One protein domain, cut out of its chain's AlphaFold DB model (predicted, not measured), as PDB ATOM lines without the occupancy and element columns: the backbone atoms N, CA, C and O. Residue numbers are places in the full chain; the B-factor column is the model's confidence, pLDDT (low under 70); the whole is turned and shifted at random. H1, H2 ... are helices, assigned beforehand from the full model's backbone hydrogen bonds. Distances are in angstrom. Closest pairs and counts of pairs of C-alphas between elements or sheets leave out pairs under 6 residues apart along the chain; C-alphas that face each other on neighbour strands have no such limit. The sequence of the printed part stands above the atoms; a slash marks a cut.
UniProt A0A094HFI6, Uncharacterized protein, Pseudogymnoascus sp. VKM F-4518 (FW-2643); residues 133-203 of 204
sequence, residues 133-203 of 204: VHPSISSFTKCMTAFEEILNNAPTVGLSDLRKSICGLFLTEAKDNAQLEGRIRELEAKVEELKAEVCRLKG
ATOM      1  N   VAL A 133      19.368  42.944  18.505       63.28
ATOM      2  CA  VAL A 133      20.351  42.824  19.584       63.28
ATOM      3  C   VAL A 133      19.582  42.565  20.874       63.28
ATOM      4  O   VAL A 133      18.675  43.320  21.218       63.28
ATOM      5  N   HIS A 134      19.936  41.501  21.589       65.56
ATOM      6  CA  HIS A 134      19.270  41.129  22.834       65.56
ATOM      7  C   HIS A 134      20.138  41.442  24.059       65.56
ATOM      8  O   HIS A 134      21.359  41.261  24.011       65.56
ATOM      9  N   PRO A 135      19.536  41.864  25.187       66.69
ATOM     10  CA  PRO A 135      20.257  41.983  26.451       66.69
ATOM     11  C   PRO A 135      20.736  40.611  26.925       66.69
ATOM     12  O   PRO A 135      20.129  39.594  26.610       66.69
ATOM     13  N   SER A 136      21.775  40.562  27.764       70.19
ATOM     14  CA  SER A 136      22.219  39.278  28.317       70.19
ATOM     15  C   SER A 136      21.074  38.544  29.036       70.19
ATOM     16  O   SER A 136      20.298  39.151  29.783       70.19
ATOM     17  N   ILE A 137      21.005  37.217  28.875       70.31
ATOM     18  CA  ILE A 137      20.005  36.370  29.548       70.31
ATOM     19  C   ILE A 137      20.028  36.554  31.077       70.31
ATOM     20  O   ILE A 137      18.995  36.501  31.743       70.31
ATOM     21  N   SER A 138      21.203  36.841  31.646       65.81
ATOM     22  CA  SER A 138      21.379  37.134  33.072       65.81
ATOM     23  C   SER A 138      20.678  38.432  33.479       65.81
ATOM     24  O   SER A 138      19.910  38.446  34.441       65.81
ATOM     25  N   SER A 139      20.882  39.517  32.725       65.62
ATOM     26  CA  SER A 139      20.209  40.799  32.969       65.62
ATOM     27  C   SER A 139      18.695  40.667  32.807       65.62
ATOM     28  O   SER A 139      17.939  41.095  33.677       65.62
ATOM     29  N   PHE A 140      18.258  39.995  31.739       70.62
ATOM     30  CA  PHE A 140      16.844  39.773  31.457       70.62
ATOM     31  C   PHE A 140      16.143  39.013  32.588       70.62
ATOM     32  O   PHE A 140      15.116  39.447  33.108       70.62
ATOM     33  N   THR A 141      16.718  37.883  33.008       68.25
ATOM     34  CA  THR A 141      16.110  37.028  34.033       68.25
ATOM     35  C   THR A 141      16.024  37.710  35.398       68.25
ATOM     36  O   THR A 141      15.018  37.540  36.088       68.25
ATOM     37  N   LYS A 142      17.016  38.529  35.775       65.69
ATOM     38  CA  LYS A 142      16.975  39.337  37.006       65.69
ATOM     39  C   LYS A 142      15.841  40.360  36.980       65.69
ATOM     40  O   LYS A 142      15.066  40.418  37.932       65.69
ATOM     41  N   CYS A 143      15.711  41.118  35.890       67.94
ATOM     42  CA  CYS A 143      14.636  42.099  35.739       67.94
ATOM     43  C   CYS A 143      13.263  41.426  35.782       67.94
ATOM     44  O   CYS A 143      12.419  41.819  36.581       67.94
ATOM     45  N   MET A 144      13.057  40.369  34.995       71.38
ATOM     46  CA  MET A 144      11.778  39.653  34.964       71.38
ATOM     47  C   MET A 144      11.386  39.081  36.328       71.38
ATOM     48  O   MET A 144      10.222  39.156  36.711       71.38
ATOM     49  N   THR A 145      12.354  38.563  37.084       66.50
ATOM     50  CA  THR A 145      12.094  38.022  38.420       66.50
ATOM     51  C   THR A 145      11.701  39.121  39.413       66.50
ATOM     52  O   THR A 145      10.737  38.945  40.156       66.50
ATOM     53  N   ALA A 146      12.384  40.272  39.384       65.06
ATOM     54  CA  ALA A 146      12.028  41.431  40.203       65.06
ATOM     55  C   ALA A 146      10.636  41.985  39.848       65.06
ATOM     56  O   ALA A 146       9.858  42.336  40.733       65.06
ATOM     57  N   PHE A 147      10.277  42.003  38.561       67.88
ATOM     58  CA  PHE A 147       8.947  42.425  38.118       67.88
ATOM     59  C   PHE A 147       7.840  41.464  38.553       67.88
ATOM     60  O   PHE A 147       6.799  41.922  39.018       67.88
ATOM     61  N   GLU A 148       8.058  40.147  38.459       67.94
ATOM     62  CA  GLU A 148       7.114  39.162  39.001       67.94
ATOM     63  C   GLU A 148       6.874  39.380  40.506       67.94
ATOM     64  O   GLU A 148       5.757  39.198  40.983       67.94
ATOM     65  N   GLU A 149       7.881  39.812  41.268       64.44
ATOM     66  CA  GLU A 149       7.723  40.130  42.696       64.44
ATOM     67  C   GLU A 149       6.931  41.403  42.958       64.44
ATOM     68  O   GLU A 149       6.038  41.396  43.803       64.44
ATOM     69  N   ILE A 150       7.205  42.473  42.214       64.94
ATOM     70  CA  ILE A 150       6.467  43.736  42.334       64.94
ATOM     71  C   ILE A 150       4.983  43.520  42.001       64.94
ATOM     72  O   ILE A 150       4.109  43.989  42.728       64.94
ATOM     73  N   LEU A 151       4.691  42.765  40.940       62.28
ATOM     74  CA  LEU A 151       3.323  42.538  40.468       62.28
ATOM     75  C   LEU A 151       2.504  41.627  41.382       62.28
ATOM     76  O   LEU A 151       1.312  41.866  41.549       62.28
ATOM     77  N   ASN A 152       3.125  40.625  42.011       63.38
ATOM     78  CA  ASN A 152       2.436  39.797  43.006       63.38
ATOM     79  C   ASN A 152       2.008  40.604  44.243       63.38
ATOM     80  O   ASN A 152       1.047  40.226  44.907       63.38
ATOM     81  N   ASN A 153       2.690  41.717  44.533       57.75
ATOM     82  CA  ASN A 153       2.376  42.583  45.668       57.75
ATOM     83  C   ASN A 153       1.363  43.694  45.325       57.75
ATOM     84  O   ASN A 153       0.679  44.178  46.225       57.75
ATOM     85  N   ALA A 154       1.252  44.109  44.055       56.97
ATOM     86  CA  ALA A 154       0.306  45.138  43.609       56.97
ATOM     87  C   ALA A 154      -0.028  45.012  42.100       56.97
ATOM     88  O   ALA A 154       0.568  45.705  41.269       56.97
ATOM     89  N   PRO A 155      -0.983  44.147  41.712       57.53
ATOM     90  CA  PRO A 155      -1.297  43.888  40.310       57.53
ATOM     91  C   PRO A 155      -2.219  44.976  39.743       57.53
ATOM     92  O   PRO A 155      -3.436  44.828  39.704       57.53
ATOM     93  N   THR A 156      -1.647  46.092  39.296       57.75
ATOM     94  CA  THR A 156      -2.382  47.131  38.546       57.75
ATOM     95  C   THR A 156      -2.227  46.991  37.032       57.75
ATOM     96  O   THR A 156      -3.018  47.553  36.279       57.75
ATOM     97  N   VAL A 157      -1.237  46.216  36.579       57.72
ATOM     98  CA  VAL A 157      -0.928  45.970  35.165       57.72
ATOM     99  C   VAL A 157      -0.664  44.478  34.962       57.72
ATOM    100  O   VAL A 157      -0.027  43.834  35.796       57.72
ATOM    101  N   GLY A 158      -1.151  43.909  33.857       60.91
ATOM    102  CA  GLY A 158      -0.929  42.506  33.518       60.91
ATOM    103  C   GLY A 158       0.548  42.190  33.252       60.91
ATOM    104  O   GLY A 158       1.255  42.933  32.570       60.91
ATOM    105  N   LEU A 159       1.008  41.037  33.745       60.88
ATOM    106  CA  LEU A 159       2.400  40.581  33.621       60.88
ATOM    107  C   LEU A 159       2.848  40.425  32.156       60.88
ATOM    108  O   LEU A 159       4.017  40.630  31.830       60.88
ATOM    109  N   SER A 160       1.911  40.099  31.259       63.22
ATOM    110  CA  SER A 160       2.161  40.009  29.817       63.22
ATOM    111  C   SER A 160       2.480  41.359  29.181       63.22
ATOM    112  O   SER A 160       3.378  41.441  28.344       63.22
ATOM    113  N   ASP A 161       1.758  42.410  29.568       61.41
ATOM    114  CA  ASP A 161       1.834  43.725  28.924       61.41
ATOM    115  C   ASP A 161       3.079  44.479  29.381       61.41
ATOM    116  O   ASP A 161       3.784  45.102  28.579       61.41
ATOM    117  N   LEU A 162       3.425  44.320  30.659       63.03
ATOM    118  CA  LEU A 162       4.675  44.831  31.198       63.03
ATOM    119  C   LEU A 162       5.879  44.121  30.570       63.03
ATOM    120  O   LEU A 162       6.824  44.779  30.140       63.03
ATOM    121  N   ARG A 163       5.827  42.786  30.435       63.75
ATOM    122  CA  ARG A 163       6.893  42.006  29.790       63.75
ATOM    123  C   ARG A 163       7.139  42.464  28.355       63.75
ATOM    124  O   ARG A 163       8.289  42.673  27.989       63.75
ATOM    125  N   LYS A 164       6.081  42.676  27.562       64.69
ATOM    126  CA  LYS A 164       6.200  43.231  26.201       64.69
ATOM    127  C   LYS A 164       6.870  44.607  26.203       64.69
ATOM    128  O   LYS A 164       7.778  44.836  25.411       64.69
ATOM    129  N   SER A 165       6.461  45.489  27.116       62.84
ATOM    130  CA  SER A 165       7.002  46.851  27.226       62.84
ATOM    131  C   SER A 165       8.488  46.855  27.600       62.84
ATOM    132  O   SER A 165       9.283  47.558  26.984       62.84
ATOM    133  N   ILE A 166       8.886  46.019  28.562       65.31
ATOM    134  CA  ILE A 166      10.279  45.883  29.006       65.31
ATOM    135  C   ILE A 166      11.146  45.274  27.905       65.31
ATOM    136  O   ILE A 166      12.228  45.789  27.638       65.31
ATOM    137  N   CYS A 167      10.677  44.215  27.236       65.44
ATOM    138  CA  CYS A 167      11.385  43.664  26.082       65.44
ATOM    139  C   CYS A 167      11.599  44.738  25.005       65.44
ATOM    140  O   CYS A 167      12.706  44.864  24.496       65.44
ATOM    141  N   GLY A 168      10.580  45.554  24.713       64.69
ATOM    142  CA  GLY A 168      10.691  46.673  23.773       64.69
ATOM    143  C   GLY A 168      11.725  47.728  24.188       64.69
ATOM    144  O   GLY A 168      12.501  48.189  23.348       64.69
ATOM    145  N   LEU A 169      11.796  48.068  25.479       67.00
ATOM    146  CA  LEU A 169      12.811  48.986  26.013       67.00
ATOM    147  C   LEU A 169      14.223  48.411  25.873       67.00
ATOM    148  O   LEU A 169      15.111  49.088  25.367       67.00
ATOM    149  N   PHE A 170      14.419  47.145  26.249       65.62
ATOM    150  CA  PHE A 170      15.718  46.486  26.118       65.62
ATOM    151  C   PHE A 170      16.180  46.365  24.665       65.62
ATOM    152  O   PHE A 170      17.367  46.524  24.400       65.62
ATOM    153  N   LEU A 171      15.267  46.093  23.731       65.38
ATOM    154  CA  LEU A 171      15.575  46.038  22.301       65.38
ATOM    155  C   LEU A 171      16.000  47.410  21.760       65.38
ATOM    156  O   LEU A 171      16.944  47.496  20.976       65.38
ATOM    157  N   THR A 172      15.334  48.477  22.207       68.19
ATOM    158  CA  THR A 172      15.696  49.860  21.857       68.19
ATOM    159  C   THR A 172      17.097  50.204  22.371       68.19
ATOM    160  O   THR A 172      17.966  50.565  21.586       68.19
ATOM    161  N   GLU A 173      17.354  49.974  23.659       69.69
ATOM    162  CA  GLU A 173      18.661  50.201  24.293       69.69
ATOM    163  C   GLU A 173      19.785  49.384  23.635       69.69
ATOM    164  O   GLU A 173      20.895  49.869  23.418       69.69
ATOM    165  N   ALA A 174      19.513  48.126  23.287       65.44
ATOM    166  CA  ALA A 174      20.492  47.257  22.648       65.44
ATOM    167  C   ALA A 174      20.848  47.726  21.227       65.44
ATOM    168  O   ALA A 174      22.010  47.645  20.820       65.44
ATOM    169  N   LYS A 175      19.871  48.264  20.486       70.25
ATOM    170  CA  LYS A 175      20.095  48.892  19.179       70.25
ATOM    171  C   LYS A 175      20.947  50.157  19.304       70.25
ATOM    172  O   LYS A 175      21.897  50.322  18.538       70.25
ATOM    173  N   ASP A 176      20.640  51.005  20.281       74.25
ATOM    174  CA  ASP A 176      21.379  52.246  20.527       74.25
ATOM    175  C   ASP A 176      22.833  51.952  20.936       74.25
ATOM    176  O   ASP A 176      23.766  52.575  20.423       74.25
ATOM    177  N   ASN A 177      23.054  50.928  21.768       74.00
ATOM    178  CA  ASN A 177      24.395  50.475  22.144       74.00
ATOM    179  C   ASN A 177      25.204  49.964  20.947       74.00
ATOM    180  O   ASN A 177      26.356  50.362  20.782       74.00
ATOM    181  N   ALA A 178      24.614  49.150  20.069       72.38
ATOM    182  CA  ALA A 178      25.306  48.677  18.868       72.38
ATOM    183  C   ALA A 178      25.698  49.836  17.933       72.38
ATOM    184  O   ALA A 178      26.781  49.833  17.337       72.38
ATOM    185  N   GLN A 179      24.846  50.862  17.832       77.44
ATOM    186  CA  GLN A 179      25.158  52.072  17.076       77.44
ATOM    187  C   GLN A 179      26.316  52.856  17.714       77.44
ATOM    188  O   GLN A 179      27.204  53.334  17.002       77.44
ATOM    189  N   LEU A 180      26.342  52.970  19.045       76.81
ATOM    190  CA  LEU A 180      27.440  53.606  19.776       76.81
ATOM    191  C   LEU A 180      28.761  52.842  19.611       76.81
ATOM    192  O   LEU A 180      29.780  53.467  19.329       76.81
ATOM    193  N   GLU A 181      28.755  51.511  19.691       81.56
ATOM    194  CA  GLU A 181      29.940  50.674  19.442       81.56
ATOM    195  C   GLU A 181      30.474  50.818  18.008       81.56
ATOM    196  O   GLU A 181      31.686  50.820  17.782       81.56
ATOM    197  N   GLY A 182      29.585  50.955  17.019       86.25
ATOM    198  CA  GLY A 182      29.970  51.281  15.643       86.25
ATOM    199  C   GLY A 182      30.716  52.614  15.563       86.25
ATOM    200  O   GLY A 182      31.817  52.682  15.018       86.25
ATOM    201  N   ARG A 183      30.164  53.657  16.194       87.06
ATOM    202  CA  ARG A 183      30.779  54.993  16.233       87.06
ATOM    203  C   ARG A 183      32.120  55.013  16.963       87.06
ATOM    204  O   ARG A 183      33.014  55.744  16.545       87.06
ATOM    205  N   ILE A 184      32.270  54.237  18.037       88.75
ATOM    206  CA  ILE A 184      33.543  54.110  18.759       88.75
ATOM    207  C   ILE A 184      34.611  53.534  17.827       88.75
ATOM    208  O   ILE A 184      35.662  54.148  17.683       88.75
ATOM    209  N   ARG A 185      34.314  52.439  17.115       92.06
ATOM    210  CA  ARG A 185      35.259  51.831  16.161       92.06
ATOM    211  C   ARG A 185      35.664  52.781  15.036       92.06
ATOM    212  O   ARG A 185      36.833  52.833  14.665       92.06
ATOM    213  N   GLU A 186      34.721  53.558  14.505       93.56
ATOM    214  CA  GLU A 186      35.027  54.587  13.502       93.56
ATOM    215  C   GLU A 186      35.948  55.682  14.054       93.56
ATOM    216  O   GLU A 186      36.853  56.146  13.359       93.56
ATOM    217  N   LEU A 187      35.721  56.115  15.297       93.19
ATOM    218  CA  LEU A 187      36.563  57.110  15.958       93.19
ATOM    219  C   LEU A 187      37.957  56.558  16.259       93.19
ATOM    220  O   LEU A 187      38.936  57.258  16.020       93.19
ATOM    221  N   GLU A 188      38.064  55.315  16.725       94.75
ATOM    222  CA  GLU A 188      39.342  54.635  16.956       94.75
ATOM    223  C   GLU A 188      40.157  54.531  15.661       94.75
ATOM    224  O   GLU A 188      41.329  54.902  15.647       94.75
ATOM    225  N   ALA A 189      39.526  54.136  14.549       94.81
ATOM    226  CA  ALA A 189      40.183  54.083  13.244       94.81
ATOM    227  C   ALA A 189      40.705  55.460  12.795       94.81
ATOM    228  O   ALA A 189      41.851  55.575  12.360       94.81
ATOM    229  N   LYS A 190      39.904  56.521  12.963       94.81
ATOM    230  CA  LYS A 190      40.321  57.901  12.651       94.81
ATOM    231  C   LYS A 190      41.464  58.385  13.535       94.81
ATOM    232  O   LYS A 190      42.328  59.122  13.068       94.81
ATOM    233  N   VAL A 191      41.463  58.015  14.814       95.44
ATOM    234  CA  VAL A 191      42.546  58.365  15.740       95.44
ATOM    235  C   VAL A 191      43.854  57.716  15.296       95.44
ATOM    236  O   VAL A 191      44.879  58.392  15.294       95.44
ATOM    237  N   GLU A 192      43.833  56.449  14.886       95.44
ATOM    238  CA  GLU A 192      45.029  55.773  14.374       95.44
ATOM    239  C   GLU A 192      45.513  56.364  13.042       95.44
ATOM    240  O   GLU A 192      46.711  56.596  12.876       95.44
ATOM    241  N   GLU A 193      44.602  56.711  12.130       95.56
ATOM    242  CA  GLU A 193      44.943  57.404  10.881       95.56
ATOM    243  C   GLU A 193      45.600  58.770  11.146       95.56
ATOM    244  O   GLU A 193      46.660  59.080  10.599       95.56
ATOM    245  N   LEU A 194      45.027  59.569  12.052       95.31
ATOM    246  CA  LEU A 194      45.585  60.864  12.446       95.31
ATOM    247  C   LEU A 194      46.938  60.724  13.151       95.31
ATOM    248  O   LEU A 194      47.826  61.543  12.922       95.31
ATOM    249  N   LYS A 195      47.126  59.702  13.994       94.50
ATOM    250  CA  LYS A 195      48.429  59.418  14.613       94.50
ATOM    251  C   LYS A 195      49.486  59.105  13.556       94.50
ATOM    252  O   LYS A 195      50.576  59.672  13.624       94.50
ATOM    253  N   ALA A 196      49.161  58.257  12.580       93.44
ATOM    254  CA  ALA A 196      50.068  57.917  11.487       93.44
ATOM    255  C   ALA A 196      50.450  59.156  10.660       93.44
ATOM    256  O   ALA A 196      51.624  59.367  10.355       93.44
ATOM    257  N   GLU A 197      49.477  60.019  10.365       93.75
ATOM    258  CA  GLU A 197      49.707  61.274   9.650       93.75
ATOM    259  C   GLU A 197      50.580  62.253  10.452       93.75
ATOM    260  O   GLU A 197      51.473  62.893   9.898       93.75
ATOM    261  N   VAL A 198      50.385  62.339  11.772       93.81
ATOM    262  CA  VAL A 198      51.231  63.158  12.650       93.81
ATOM    263  C   VAL A 198      52.674  62.651  12.673       93.81
ATOM    264  O   VAL A 198      53.580  63.478  12.588       93.81
ATOM    265  N   CYS A 199      52.910  61.337  12.758       93.06
ATOM    266  CA  CYS A 199      54.264  60.772  12.656       93.06
ATOM    267  C   CYS A 199      54.907  61.128  11.308       93.06
ATOM    268  O   CYS A 199      55.991  61.712  11.278       93.06
ATOM    269  N   ARG A 200      54.170  60.934  10.203       92.81
ATOM    270  CA  ARG A 200      54.620  61.300   8.850       92.81
ATOM    271  C   ARG A 200      55.016  62.776   8.742       92.81
ATOM    272  O   ARG A 200      56.049  63.092   8.157       92.81
ATOM    273  N   LEU A 201      54.209  63.683   9.296       91.44
ATOM    274  CA  LEU A 201      54.476  65.127   9.277       91.44
ATOM    275  C   LEU A 201      55.636  65.538  10.193       91.44
ATOM    276  O   LEU A 201      56.301  66.535   9.916       91.44
ATOM    277  N   LYS A 202      55.890  64.785  11.268       91.75
ATOM    278  CA  LYS A 202      57.042  64.991  12.157       91.75
ATOM    279  C   LYS A 202      58.353  64.440  11.594       91.75
ATOM    280  O   LYS A 202      59.407  64.791  12.118       91.75
ATOM    281  N   GLY A 203      58.301  63.641  10.526       77.56
ATOM    282  CA  GLY A 203      59.479  62.982   9.958       77.56
ATOM    283  C   GLY A 203      60.016  61.842  10.831       77.56
ATOM    284  O   GLY A 203      61.203  61.531  10.737       77.56
TER     285      GLY A 203
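AT A GLANCE: This is residues 133 to 203 of the 204 residues of an uncharacterized protein of Pseudogymnoascus sp. VKM F-4518 (FW-2643) (UniProt A0A094HFI6). A short helix, H1, and a much longer one, H2, make a narrow, lopsided V, joined at its closed end by a turn, and residues 179 to 203 stick out as a long arm. The printed part has 71 residues with two named helices, H1 then H2, and no named strand; its class is all helix. It is extended, a rod spanning 70 by 16 by 16 A, with a radius of gyration of the C-alphas of 21.4 A.

HOW THE PARTS SIT: H1, residues 137 to 153, and H2, residues 159 to 202, form a helical hairpin through a tight link of 5 residues. They only just touch, with 3 pairs of C-alphas within 8 A, through residues 144 to 151 of H1 and 159 to 163 of H2 alone. Their closest C-alphas, those of Leu 151 and Leu 159, are 7.2 A apart. The helices run opposite ways at a shallow tilt of 33 degrees, only just short of steep. In H1 and H2 every O i to N i+4 pair is within hydrogen-bond range.

IN THESE COORDINATES: H1 begins at C-alpha 137 (20.005, 36.370, 29.548) and is 24.7 A long from first to last C-alpha. H2, 63.6 A long, ends at C-alpha 202 (57.042, 64.991, 12.157).

THE WHOLE: The C-alphas farthest apart, of Pro 155 and Gly 203, are 70.6 A apart. The printed part has no cut. Mean pLDDT of the printed part is 74.3; 38 residues are under 70, among them 145 to 174.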